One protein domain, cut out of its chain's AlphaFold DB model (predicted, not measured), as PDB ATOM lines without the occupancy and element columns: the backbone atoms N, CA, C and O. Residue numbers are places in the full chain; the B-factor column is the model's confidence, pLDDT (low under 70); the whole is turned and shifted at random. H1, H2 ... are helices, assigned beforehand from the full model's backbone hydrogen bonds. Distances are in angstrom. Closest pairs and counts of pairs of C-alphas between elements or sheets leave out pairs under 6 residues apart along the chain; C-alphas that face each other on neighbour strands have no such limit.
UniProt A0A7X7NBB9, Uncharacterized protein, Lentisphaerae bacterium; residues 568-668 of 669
ATOM      1  N   ASN A 568     125.427 158.150 194.792       62.03
ATOM      2  CA  ASN A 568     126.821 158.167 194.319       62.03
ATOM      3  C   ASN A 568     127.521 156.786 194.210       62.03
ATOM      4  O   ASN A 568     128.317 156.571 193.302       62.03
ATOM      5  N   ASN A 569     127.229 155.799 195.071       64.06
ATOM      6  CA  ASN A 569     128.034 154.558 195.090       64.06
ATOM      7  C   ASN A 569     127.673 153.533 193.997       64.06
ATOM      8  O   ASN A 569     128.568 152.924 193.411       64.06
ATOM      9  N   ARG A 570     126.382 153.344 193.688       69.19
ATOM     10  CA  ARG A 570     125.944 152.423 192.622       69.19
ATOM     11  C   ARG A 570     126.310 152.959 191.235       69.19
ATOM     12  O   ARG A 570     126.844 152.209 190.422       69.19
ATOM     13  N   GLN A 571     126.102 154.259 191.022       73.00
ATOM     14  CA  GLN A 571     126.466 154.964 189.789       73.00
ATOM     15  C   GLN A 571     127.986 154.937 189.581       73.00
ATOM     16  O   GLN A 571     128.456 154.570 188.507       73.00
ATOM     17  N   ARG A 572     128.778 155.181 190.641       76.62
ATOM     18  CA  ARG A 572     130.244 155.038 190.603       76.62
ATOM     19  C   ARG A 572     130.687 153.620 190.248       76.62
ATOM     20  O   ARG A 572     131.581 153.465 189.425       76.62
ATOM     21  N   GLN A 573     130.083 152.580 190.827       81.81
ATOM     22  CA  GLN A 573     130.448 151.195 190.501       81.81
ATOM     23  C   GLN A 573     130.122 150.827 189.046       81.81
ATOM     24  O   GLN A 573     130.940 150.187 188.386       81.81
ATOM     25  N   GLN A 574     128.969 151.257 188.526       84.56
ATOM     26  CA  GLN A 574     128.581 151.031 187.130       84.56
ATOM     27  C   GLN A 574     129.467 151.815 186.153       84.56
ATOM     28  O   GLN A 574     129.919 151.247 185.158       84.56
ATOM     29  N   TYR A 575     129.785 153.071 186.478       87.69
ATOM     30  CA  TYR A 575     130.733 153.889 185.727       87.69
ATOM     31  C   TYR A 575     132.120 153.236 185.681       87.69
ATOM     32  O   TYR A 575     132.663 153.028 184.601       87.69
ATOM     33  N   LEU A 576     132.675 152.824 186.828       87.25
ATOM     34  CA  LEU A 576     134.000 152.196 186.886       87.25
ATOM     35  C   LEU A 576     134.052 150.847 186.155       87.25
ATOM     36  O   LEU A 576     135.061 150.536 185.523       87.25
ATOM     37  N   ALA A 577     132.983 150.046 186.209       90.00
ATOM     38  CA  ALA A 577     132.891 148.805 185.440       90.00
ATOM     39  C   ALA A 577     132.861 149.075 183.926       90.00
ATOM     40  O   ALA A 577     133.559 148.402 183.165       90.00
ATOM     41  N   TRP A 578     132.102 150.087 183.496       94.25
ATOM     42  CA  TRP A 578     132.055 150.503 182.097       94.25
ATOM     43  C   TRP A 578     133.413 151.025 181.612       94.25
ATOM     44  O   TRP A 578     133.893 150.568 180.576       94.25
ATOM     45  N   VAL A 579     134.076 151.897 182.384       91.25
ATOM     46  CA  VAL A 579     135.410 152.431 182.054       91.25
ATOM     47  C   VAL A 579     136.423 151.305 181.844       91.25
ATOM     48  O   VAL A 579     137.119 151.303 180.831       91.25
ATOM     49  N   LYS A 580     136.478 150.319 182.751       93.00
ATOM     50  CA  LYS A 580     137.385 149.164 182.613       93.00
ATOM     51  C   LYS A 580     137.138 148.403 181.309       93.00
ATOM     52  O   LYS A 580     138.081 148.137 180.577       93.00
ATOM     53  N   SER A 581     135.872 148.147 180.971       93.12
ATOM     54  CA  SER A 581     135.514 147.481 179.715       93.12
ATOM     55  C   SER A 581     135.943 148.270 178.473       93.12
ATOM     56  O   SER A 581     136.345 147.653 177.490       93.12
ATOM     57  N   GLN A 582     135.864 149.605 178.493       93.50
ATOM     58  CA  GLN A 582     136.322 150.430 177.369       93.50
ATOM     59  C   GLN A 582     137.850 150.406 177.231       93.50
ATOM     60  O   GLN A 582     138.362 150.297 176.119       93.50
ATOM     61  N   MET A 583     138.579 150.469 178.348       93.31
ATOM     62  CA  MET A 583     140.042 150.379 178.352       93.31
ATOM     63  C   MET A 583     140.540 149.018 177.846       93.31
ATOM     64  O   MET A 583     141.461 148.969 177.031       93.31
ATOM     65  N   ASP A 584     139.905 147.919 178.263       93.12
ATOM     66  CA  ASP A 584     140.249 146.569 177.798       93.12
ATOM     67  C   ASP A 584     140.014 146.407 176.287       93.12
ATOM     68  O   ASP A 584     140.835 145.824 175.575       93.12
ATOM     69  N   GLU A 585     138.912 146.959 175.774       92.75
ATOM     70  CA  GLU A 585     138.592 146.897 174.348       92.75
ATOM     71  C   GLU A 585     139.542 147.761 173.506       92.75
ATOM     72  O   GLU A 585     140.037 147.306 172.471       92.75
ATOM     73  N   ALA A 586     139.872 148.968 173.976       91.69
ATOM     74  CA  ALA A 586     140.873 149.816 173.335       91.69
ATOM     75  C   ALA A 586     142.249 149.126 173.286       91.69
ATOM     76  O   ALA A 586     142.916 149.156 172.252       91.69
ATOM     77  N   GLU A 587     142.646 148.425 174.354       92.00
ATOM     78  CA  GLU A 587     143.904 147.664 174.404       92.00
ATOM     79  C   GLU A 587     143.927 146.536 173.373       92.00
ATOM     80  O   GLU A 587     144.942 146.278 172.718       92.00
ATOM     81  N   ARG A 588     142.800 145.834 173.239       93.75
ATOM     82  CA  ARG A 588     142.649 144.720 172.304       93.75
ATOM     83  C   ARG A 588     142.814 145.193 170.863       93.75
ATOM     84  O   ARG A 588     143.546 144.555 170.102       93.75
ATOM     85  N   LEU A 589     142.161 146.298 170.504       91.19
ATOM     86  CA  LEU A 589     142.266 146.917 169.180       91.19
ATOM     87  C   LEU A 589     143.673 147.462 168.933       91.19
ATOM     88  O   LEU A 589     144.258 147.182 167.890       91.19
ATOM     89  N   PHE A 590     144.271 148.130 169.922       89.94
ATOM     90  CA  PHE A 590     145.646 148.616 169.833       89.94
ATOM     91  C   PHE A 590     146.639 147.478 169.557       89.94
ATOM     92  O   PHE A 590     147.391 147.534 168.588       89.94
ATOM     93  N   LYS A 591     146.589 146.384 170.329       89.88
ATOM     94  CA  LYS A 591     147.440 145.199 170.108       89.88
ATOM     95  C   LYS A 591     147.176 144.512 168.772       89.88
ATOM     96  O   LYS A 591     148.090 143.916 168.203       89.88
ATOM     97  N   LYS A 592     145.937 144.548 168.274       87.75
ATOM     98  CA  LYS A 592     145.606 144.053 166.934       87.75
ATOM     99  C   LYS A 592     146.272 144.928 165.868       87.75
ATOM    100  O   LYS A 592     146.908 144.373 164.978       87.75
ATOM    101  N   GLY A 593     146.204 146.251 166.015       85.00
ATOM    102  CA  GLY A 593     146.939 147.213 165.193       85.00
ATOM    103  C   GLY A 593     148.447 146.954 165.204       85.00
ATOM    104  O   GLY A 593     149.027 146.804 164.133       85.00
ATOM    105  N   GLU A 594     149.054 146.776 166.385       86.62
ATOM    106  CA  GLU A 594     150.486 146.452 166.520       86.62
ATOM    107  C   GLU A 594     150.840 145.142 165.806       86.62
ATOM    108  O   GLU A 594     151.794 145.108 165.041       86.62
ATOM    109  N   LYS A 595     150.040 144.076 165.954       84.19
ATOM    110  CA  LYS A 595     150.280 142.808 165.237       84.19
ATOM    111  C   LYS A 595     150.223 142.969 163.720       84.19
ATOM    112  O   LYS A 595     151.029 142.365 163.010       84.19
ATOM    113  N   ILE A 596     149.266 143.749 163.216       79.50
ATOM    114  CA  ILE A 596     149.176 144.049 161.784       79.50
ATOM    115  C   ILE A 596     150.424 144.836 161.372       79.50
ATOM    116  O   ILE A 596     151.112 144.423 160.444       79.50
ATOM    117  N   ALA A 597     150.776 145.903 162.090       74.69
ATOM    118  CA  ALA A 597     151.952 146.721 161.804       74.69
ATOM    119  C   ALA A 597     153.267 145.912 161.823       74.69
ATOM    120  O   ALA A 597     154.074 146.042 160.902       74.69
ATOM    121  N   ASP A 598     153.448 145.022 162.801       71.94
ATOM    122  CA  ASP A 598     154.623 144.150 162.951       71.94
ATOM    123  C   ASP A 598     154.748 143.126 161.812       71.94
ATOM    124  O   ASP A 598     155.854 142.766 161.404       71.94
ATOM    125  N   THR A 599     153.624 142.690 161.235       68.31
ATOM    126  CA  THR A 599     153.623 141.807 160.054       68.31
ATOM    127  C   THR A 599     154.119 142.546 158.797       68.31
ATOM    128  O   THR A 599     154.681 141.929 157.895       68.31
ATOM    129  N   TRP A 600     153.994 143.879 158.765       59.38
ATOM    130  CA  TRP A 600     154.371 144.770 157.654       59.38
ATOM    131  C   TRP A 600     155.602 145.648 157.974       59.38
ATOM    132  O   TRP A 600     155.726 146.770 157.478       59.38
ATOM    133  N   SER A 601     156.517 145.134 158.800       51.34
ATOM    134  CA  SER A 601     157.587 145.821 159.557       51.34
ATOM    135  C   SER A 601     158.643 146.687 158.825       51.34
ATOM    136  O   SER A 601     159.742 146.845 159.358       51.34
ATOM    137  N   LYS A 602     158.382 147.317 157.666       50.22
ATOM    138  CA  LYS A 602     159.307 148.322 157.078       50.22
ATOM    139  C   LYS A 602     158.704 149.581 156.441       50.22
ATOM    140  O   LYS A 602     159.470 150.426 155.989       50.22
ATOM    141  N   THR A 603     157.394 149.801 156.484       51.53
ATOM    142  CA  THR A 603     156.798 151.099 156.106       51.53
ATOM    143  C   THR A 603     155.576 151.361 156.973       51.53
ATOM    144  O   THR A 603     154.591 150.633 156.898       51.53
ATOM    145  N   THR A 604     155.653 152.381 157.827       51.09
ATOM    146  CA  THR A 604     154.555 152.897 158.650       51.09
ATOM    147  C   THR A 604     153.329 153.181 157.785       51.09
ATOM    148  O   THR A 604     153.330 154.114 156.988       51.09
ATOM    149  N   GLY A 605     152.273 152.389 157.974       56.31
ATOM    150  CA  GLY A 605     150.950 152.685 157.434       56.31
ATOM    151  C   GLY A 605     150.413 151.648 156.457       56.31
ATOM    152  O   GLY A 605     150.160 151.978 155.301       56.31
ATOM    153  N   SER A 606     150.113 150.432 156.934       63.09
ATOM    154  CA  SER A 606     148.933 149.772 156.370       63.09
ATOM    155  C   SER A 606     147.717 150.556 156.876       63.09
ATOM    156  O   SER A 606     147.604 150.862 158.068       63.09
ATOM    157  N   SER A 607     146.832 150.958 155.965       71.62
ATOM    158  CA  SER A 607     145.587 151.661 156.303       71.62
ATOM    159  C   SER A 607     144.753 150.884 157.327       71.62
ATOM    160  O   SER A 607     144.048 151.486 158.130       71.62
ATOM    161  N   GLU A 608     144.893 149.559 157.341       77.00
ATOM    162  CA  GLU A 608     144.247 148.650 158.285       77.00
ATOM    163  C   GLU A 608     144.771 148.815 159.718       77.00
ATOM    164  O   GLU A 608     143.966 148.968 160.629       77.00
ATOM    165  N   ALA A 609     146.090 148.877 159.946       80.75
ATOM    166  CA  ALA A 609     146.628 149.115 161.291       80.75
ATOM    167  C   ALA A 609     146.253 150.513 161.809       80.75
ATOM    168  O   ALA A 609     145.852 150.673 162.959       80.75
ATOM    169  N   GLN A 610     146.314 151.522 160.932       82.19
ATOM    170  CA  GLN A 610     145.896 152.890 161.254       82.19
ATOM    171  C   GLN A 610     144.397 152.992 161.570       82.19
ATOM    172  O   GLN A 610     144.005 153.792 162.421       82.19
ATOM    173  N   HIS A 611     143.564 152.168 160.932       85.81
ATOM    174  CA  HIS A 611     142.147 152.064 161.263       85.81
ATOM    175  C   HIS A 611     141.934 151.457 162.658       85.81
ATOM    176  O   HIS A 611     141.187 152.024 163.450       85.81
ATOM    177  N   GLU A 612     142.642 150.380 163.007       88.81
ATOM    178  CA  GLU A 612     142.543 149.768 164.342       88.81
ATOM    179  C   GLU A 612     143.025 150.721 165.453       88.81
ATOM    180  O   GLU A 612     142.383 150.823 166.499       88.81
ATOM    181  N   TYR A 613     144.098 151.490 165.219       89.12
ATOM    182  CA  TYR A 613     144.528 152.534 166.158       89.12
ATOM    183  C   TYR A 613     143.498 153.659 166.290       89.12
ATOM    184  O   TYR A 613     143.293 154.167 167.392       89.12
ATOM    185  N   TYR A 614     142.828 154.042 165.198       88.50
ATOM    186  CA  TYR A 614     141.759 155.038 165.262       88.50
ATOM    187  C   TYR A 614     140.570 154.559 166.093       88.50
ATOM    188  O   TYR A 614     140.076 155.312 166.929       88.50
ATOM    189  N   GLU A 615     140.125 153.318 165.901       89.94
ATOM    190  CA  GLU A 615     139.009 152.766 166.672       89.94
ATOM    191  C   GLU A 615     139.382 152.596 168.155       89.94
ATOM    192  O   GLU A 615     138.590 152.954 169.029       89.94
ATOM    193  N   ALA A 616     140.618 152.173 168.459       89.88
ATOM    194  CA  ALA A 616     141.134 152.146 169.831       89.88
ATOM    195  C   ALA A 616     141.121 153.545 170.474       89.88
ATOM    196  O   ALA A 616     140.625 153.723 171.591       89.88
ATOM    197  N   TRP A 617     141.618 154.552 169.748       91.69
ATOM    198  CA  TRP A 617     141.647 155.943 170.198       91.69
ATOM    199  C   TRP A 617     140.241 156.495 170.440       91.69
ATOM    200  O   TRP A 617     139.985 157.173 171.440       91.69
ATOM    201  N   LYS A 618     139.313 156.189 169.534       88.44
ATOM    202  CA  LYS A 618     137.927 156.630 169.625       88.44
ATOM    203  C   LYS A 618     137.282 156.078 170.889       88.44
ATOM    204  O   LYS A 618     136.688 156.854 171.626       88.44
ATOM    205  N   ILE A 619     137.434 154.788 171.185       89.75
ATOM    206  CA  ILE A 619     136.850 154.162 172.381       89.75
ATOM    207  C   ILE A 619     137.401 154.790 173.662       89.75
ATOM    208  O   ILE A 619     136.624 155.251 174.501       89.75
ATOM    209  N   ILE A 620     138.728 154.867 173.799       90.31
ATOM    210  CA  ILE A 620     139.343 155.377 175.029       90.31
ATOM    211  C   ILE A 620     139.003 156.859 175.251       90.31
ATOM    212  O   ILE A 620     138.748 157.279 176.376       90.31
ATOM    213  N   SER A 621     138.877 157.648 174.182       87.31
ATOM    214  CA  SER A 621     138.600 159.085 174.282       87.31
ATOM    215  C   SER A 621     137.194 159.433 174.781       87.31
ATOM    216  O   SER A 621     136.994 160.556 175.229       87.31
ATOM    217  N   HIS A 622     136.227 158.507 174.773       88.44
ATOM    218  CA  HIS A 622     134.890 158.770 175.329       88.44
ATOM    219  C   HIS A 622     134.851 158.738 176.866       88.44
ATOM    220  O   HIS A 622     133.842 159.126 177.455       88.44
ATOM    221  N   ILE A 623     135.921 158.303 177.537       89.50
ATOM    222  CA  ILE A 623     135.995 158.285 179.003       89.50
ATOM    223  C   ILE A 623     136.310 159.694 179.517       89.50
ATOM    224  O   ILE A 623     137.308 160.295 179.119       89.50
ATOM    225  N   HIS A 624     135.488 160.225 180.429       85.12
ATOM    226  CA  HIS A 624     135.747 161.540 181.013       85.12
ATOM    227  C   HIS A 624     136.911 161.480 182.029       85.12
ATOM    228  O   HIS A 624     136.784 160.825 183.070       85.12
ATOM    229  N   PRO A 625     138.034 162.190 181.797       77.88
ATOM    230  CA  PRO A 625     139.237 162.059 182.620       77.88
ATOM    231  C   PRO A 625     139.041 162.538 184.067       77.88
ATOM    232  O   PRO A 625     139.428 161.833 184.994       77.88
ATOM    233  N   GLY A 626     138.381 163.685 184.279       68.44
ATOM    234  CA  GLY A 626     138.151 164.242 185.624       68.44
ATOM    235  C   GLY A 626     137.284 163.335 186.506       68.44
ATOM    236  O   GLY A 626     137.690 162.953 187.601       68.44
ATOM    237  N   ASP A 627     136.121 162.923 185.999       76.19
ATOM    238  CA  ASP A 627     135.251 161.932 186.642       76.19
ATOM    239  C   ASP A 627     135.961 160.607 186.953       76.19
ATOM    240  O   ASP A 627     135.746 160.042 188.024       76.19
ATOM    241  N   LEU A 628     136.828 160.104 186.062       80.44
ATOM    242  CA  LEU A 628     137.621 158.904 186.346       80.44
ATOM    243  C   LEU A 628     138.650 159.147 187.459       80.44
ATOM    244  O   LEU A 628     138.749 158.328 188.368       80.44
ATOM    245  N   GLN A 629     139.370 160.270 187.432       79.25
ATOM    246  CA  GLN A 629     140.337 160.629 188.472       79.25
ATOM    247  C   GLN A 629     139.675 160.752 189.850       79.25
ATOM    248  O   GLN A 629     140.215 160.258 190.837       79.25
ATOM    249  N   GLY A 630     138.492 161.368 189.919       69.62
ATOM    250  CA  GLY A 630     137.715 161.464 191.154       69.62
ATOM    251  C   GLY A 630     137.155 160.116 191.624       69.62
ATOM    252  O   GLY A 630     137.064 159.867 192.827       69.62
ATOM    253  N   ALA A 631     136.800 159.225 190.691       76.50
ATOM    254  CA  ALA A 631     136.192 157.933 191.001       76.50
ATOM    255  C   ALA A 631     137.203 156.817 191.318       76.50
ATOM    256  O   ALA A 631     136.898 155.972 192.159       76.50
ATOM    257  N   ASP A 632     138.369 156.767 190.677       79.69
ATOM    258  CA  ASP A 632     139.446 155.801 190.938       79.69
ATOM    259  C   ASP A 632     140.791 156.359 190.413       79.69
ATOM    260  O   ASP A 632     141.136 156.170 189.239       79.69
ATOM    261  N   PRO A 633     141.577 157.044 191.270       81.62
ATOM    262  CA  PRO A 633     142.844 157.659 190.871       81.62
ATOM    263  C   PRO A 633     143.874 156.671 190.309       81.62
ATOM    264  O   PRO A 633     144.692 157.042 189.469       81.62
ATOM    265  N   ALA A 634     143.855 155.410 190.754       81.38
ATOM    266  CA  ALA A 634     144.796 154.399 190.276       81.38
ATOM    267  C   ALA A 634     144.434 153.938 188.857       81.38
ATOM    268  O   ALA A 634     145.317 153.790 188.009       81.38
ATOM    269  N   LEU A 635     143.138 153.764 188.577       87.94
ATOM    270  CA  LEU A 635     142.657 153.436 187.237       87.94
ATOM    271  C   LEU A 635     142.878 154.593 186.251       87.94
ATOM    272  O   LEU A 635     143.258 154.346 185.108       87.94
ATOM    273  N   TYR A 636     142.727 155.842 186.704       89.19
ATOM    274  CA  TYR A 636     143.030 157.035 185.907       89.19
ATOM    275  C   TYR A 636     144.474 157.053 185.386       89.19
ATOM    276  O   TYR A 636     144.708 157.286 184.201       89.19
ATOM    277  N   LEU A 637     145.447 156.734 186.244       89.38
ATOM    278  CA  LEU A 637     146.858 156.683 185.846       89.38
ATOM    279  C   LEU A 637     147.130 155.614 184.776       89.38
ATOM    280  O   LEU A 637     148.011 155.789 183.936       89.38
ATOM    281  N   ASN A 638     146.388 154.503 184.794       90.62
ATOM    282  CA  ASN A 638     146.489 153.478 183.754       90.62
ATOM    283  C   ASN A 638     145.838 153.942 182.447       90.62
ATOM    284  O   ASN A 638     146.408 153.734 181.377       90.62
ATOM    285  N   TYR A 639     144.687 154.612 182.543       93.69
ATOM    286  CA  TYR A 639     143.991 155.218 181.410       93.69
ATOM    287  C   TYR A 639     144.873 156.227 180.669       93.69
ATOM    288  O   TYR A 639     145.018 156.121 179.453       93.69
ATOM    289  N   GLU A 640     145.521 157.157 181.378       90.50
ATOM    290  CA  GLU A 640     146.394 158.154 180.743       90.50
ATOM    291  C   GLU A 640     147.563 157.508 179.998       90.50
ATOM    292  O   GLU A 640     147.844 157.865 178.854       90.50
ATOM    293  N   LYS A 641     148.223 156.524 180.624       91.12
ATOM    294  CA  LYS A 641     149.334 155.795 179.996       91.12
ATOM    295  C   LYS A 641     148.891 155.110 178.710       91.12
ATOM    296  O   LYS A 641     149.581 155.207 177.699       91.12
ATOM    297  N   GLN A 642     147.747 154.434 178.749       91.88
ATOM    298  CA  GLN A 642     147.219 153.709 177.603       91.88
ATOM    299  C   GLN A 642     146.780 154.656 176.480       91.88
ATOM    300  O   GLN A 642     147.119 154.443 175.317       91.88
ATOM    301  N   LYS A 643     146.078 155.743 176.817       89.69
ATOM    302  CA  LYS A 643     145.660 156.753 175.840       89.69
ATOM    303  C   LYS A 643     146.866 157.365 175.129       89.69
ATOM    304  O   LYS A 643     146.883 157.417 173.904       89.69
ATOM    305  N   MET A 644     147.902 157.728 175.882       88.56
ATOM    306  CA  MET A 644     149.141 158.267 175.325       88.56
ATOM    307  C   MET A 644     149.842 157.262 174.395       88.56
ATOM    308  O   MET A 644     150.349 157.645 173.343       88.56
ATOM    309  N   GLN A 645     149.853 155.968 174.738       90.06
ATOM    310  CA  GLN A 645     150.408 154.927 173.861       90.06
ATOM    311  C   GLN A 645     149.672 154.844 172.520       90.06
ATOM    312  O   GLN A 645     150.320 154.729 171.479       90.06
ATOM    313  N   ILE A 646     148.342 154.941 172.540       89.00
ATOM    314  CA  ILE A 646     147.520 154.928 171.328       89.00
ATOM    315  C   ILE A 646     147.769 156.194 170.492       89.00
ATOM    316  O   ILE A 646     148.031 156.094 169.292       89.00
ATOM    317  N   GLU A 647     147.754 157.375 171.114       86.69
ATOM    318  CA  GLU A 647     147.950 158.664 170.430       86.69
ATOM    319  C   GLU A 647     149.349 158.792 169.807       86.69
ATOM    320  O   GLU A 647     149.490 159.351 168.724       86.69
ATOM    321  N   ASN A 648     150.373 158.173 170.402       86.44
ATOM    322  CA  ASN A 648     151.717 158.125 169.818       86.44
ATOM    323  C   ASN A 648     151.800 157.304 168.517       86.44
ATOM    324  O   ASN A 648     152.713 157.511 167.718       86.44
ATOM    325  N   ARG A 649     150.894 156.338 168.297       83.06
ATOM    326  CA  ARG A 649     150.847 155.546 167.049       83.06
ATOM    327  C   ARG A 649     150.028 156.217 165.953       83.06
ATOM    328  O   ARG A 649     150.302 156.010 164.767       83.06
ATOM    329  N   ARG A 650     149.039 157.012 166.351       79.44
ATOM    330  CA  ARG A 650     148.214 157.828 165.468       79.44
ATOM    331  C   ARG A 650     147.748 159.058 166.231       79.44
ATOM    332  O   ARG A 650     146.787 158.987 166.997       79.44
ATOM    333  N   GLU A 651     148.399 160.183 165.970       78.88
ATOM    334  CA  GLU A 651     148.022 161.449 166.585       78.88
ATOM    335  C   GLU A 651     146.631 161.872 166.074       78.88
ATOM    336  O   GLU A 651     146.382 161.844 164.860       78.88
ATOM    337  N   PRO A 652     145.675 162.186 166.965       79.12
ATOM    338  CA  PRO A 652     144.332 162.554 166.550       79.12
ATOM    339  C   PRO A 652     144.328 163.935 165.898       79.12
ATOM    340  O   PRO A 652     145.008 164.856 166.341       79.12
ATOM    341  N   SER A 653     143.519 164.104 164.852       80.12
ATOM    342  CA  SER A 653     143.348 165.422 164.240       80.12
ATOM    343  C   SER A 653     142.479 166.336 165.113       80.12
ATOM    344  O   SER A 653     141.639 165.872 165.885       80.12
ATOM    345  N   ASP A 654     142.574 167.652 164.915       73.50
ATOM    346  CA  ASP A 654     141.692 168.626 165.581       73.50
ATOM    347  C   ASP A 654     140.199 168.339 165.366       73.50
ATOM    348  O   ASP A 654     139.362 168.631 166.224       73.50
ATOM    349  N   LYS A 655     139.838 167.778 164.205       80.50
ATOM    350  CA  LYS A 655     138.459 167.382 163.900       80.50
ATOM    351  C   LYS A 655     138.036 166.175 164.735       80.50
ATOM    352  O   LYS A 655     136.907 166.152 165.218       80.50
ATOM    353  N   ASP A 656     138.937 165.211 164.914       80.50
ATOM    354  CA  ASP A 656     138.696 164.040 165.749       80.50
ATOM    355  C   ASP A 656     138.486 164.470 167.207       80.50
ATOM    356  O   ASP A 656     137.454 164.141 167.790       80.50
ATOM    357  N   LEU A 657     139.383 165.293 167.760       74.56
ATOM    358  CA  LEU A 657     139.293 165.800 169.137       74.56
ATOM    359  C   LEU A 657     137.985 166.560 169.406       74.56
ATOM    360  O   LEU A 657     137.366 166.377 170.452       74.56
ATOM    361  N   LYS A 658     137.521 167.372 168.446       72.56
ATOM    362  CA  LYS A 658     136.255 168.122 168.553       72.56
ATOM    363  C   LYS A 658     135.003 167.247 168.469       72.56
ATOM    364  O   LYS A 658     133.932 167.700 168.858       72.56
ATOM    365  N   SER A 659     135.118 166.029 167.942       74.38
ATOM    366  CA  SER A 659     133.990 165.100 167.794       74.38
ATOM    367  C   SER A 659     133.765 164.204 169.018       74.38
ATOM    368  O   SER A 659     132.742 163.525 169.106       74.38
ATOM    369  N   VAL A 660     134.697 164.213 169.977       79.00
ATOM    370  CA  VAL A 660     134.619 163.401 171.193       79.00
ATOM    371  C   VAL A 660     133.530 163.937 172.120       79.00
ATOM    372  O   VAL A 660     133.577 165.082 172.565       79.00
ATOM    373  N   THR A 661     132.566 163.081 172.461       80.69
ATOM    374  CA  THR A 661     131.570 163.363 173.502       80.69
ATOM    375  C   THR A 661     131.833 162.458 174.693       80.69
ATOM    376  O   THR A 661     131.695 161.240 174.600       80.69
ATOM    377  N   TYR A 662     132.223 163.051 175.817       80.94
ATOM    378  CA  TYR A 662     132.524 162.287 177.019       80.94
ATOM    379  C   TYR A 662     131.271 161.671 177.635       80.94
ATOM    380  O   TYR A 662     130.281 162.365 177.862       80.94
ATOM    381  N   LYS A 663     131.370 160.391 177.988       82.31
ATOM    382  CA  LYS A 663     130.452 159.719 178.902       82.31
ATOM    383  C   LYS A 663     130.867 160.077 180.332       82.31
ATOM    384  O   LYS A 663     131.992 159.780 180.740       82.31
ATOM    385  N   ARG A 664     129.990 160.753 181.069       78.94
ATOM    386  CA  ARG A 664     130.247 161.231 182.436       78.94
ATOM    387  C   ARG A 664     129.737 160.245 183.478       78.94
ATOM    388  O   ARG A 664     128.853 159.441 183.195       78.94
ATOM    389  N   LEU A 665     130.245 160.338 184.707       72.12
ATOM    390  CA  LEU A 665     129.769 159.511 185.827       72.12
ATOM    391  C   LEU A 665     128.266 159.719 186.077       72.12
ATOM    392  O   LEU A 665     127.549 158.767 186.374       72.12
ATOM    393  N   SER A 666     127.774 160.943 185.861       70.69
ATOM    394  CA  SER A 666     126.355 161.306 185.957       70.69
ATOM    395  C   SER A 666     125.438 160.585 184.968       70.69
ATOM    396  O   SER A 666     124.227 160.595 185.175       70.69
ATOM    397  N   ASP A 667     125.982 159.985 183.905       74.69
ATOM    398  CA  ASP A 667     125.199 159.315 182.858       74.69
ATOM    399  C   ASP A 667     124.782 157.886 183.253       74.69
ATOM    400  O   ASP A 667     124.028 157.239 182.525       74.69
ATOM    401  N   PHE A 668     125.280 157.372 184.383       72.06
ATOM    402  CA  PHE A 668     125.085 155.992 184.846       72.06
ATOM    403  C   PHE A 668     124.048 155.902 185.968       72.06
ATOM    404  O   PHE A 668     124.317 155.281 186.991       72.06
TER     405      PHE A 668
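AT A GLANCE: This is residues 568 to 668 of the 669 residues of an uncharacterized protein of Lentisphaerae bacterium (UniProt A0A7X7NBB9). A long helix, H1, has H2 folded back along its later part and H4 packed on both, an up-and-down bundle in which each helix runs against the one before. Short H3 precedes H4, and short H5 stands off near H2. All helix: 101 printed residues, five named helices, no named strand; compact, radius of gyration of the C-alphas 14.6 A, spans 50 by 25 by 18 A.

HOW THE PARTS SIT: H1, residues 568 to 599, and H2, residues 607 to 621, form a hairpin at a shallow tilt of 14 degrees; the closest C-alphas, of Ala 586 and Ala 616, are 4.2 A apart. H4, residues 633 to 649, touches H2, closest C-alphas Trp 617 and Ile 646, 6.1 A. H3, residues 625 to 631, forms a hairpin with H4, closest C-alphas Gln 629 and Tyr 636, 5.2 A. H5, residues 654 to 659, is near H2. Each O i to N i+4 pair is within hydrogen-bond range in H1, H2, H3 and H5; in H4, 12 of 13.

IN THESE COORDINATES: H1 runs 46.5 A from C-alpha 568 at (126.821, 158.167, 194.319), H2 20.7 A, H4 25.2 A. H5 ends at C-alpha 659, (133.990, 165.100, 167.794).

THE WHOLE: The farthest C-alphas, Asn 568 and Lys 602, are 50.4 A apart. The printed part has no cut and no long link. pLDDT is under 70 at 568 to 570, 599 to 606, 626 and 630.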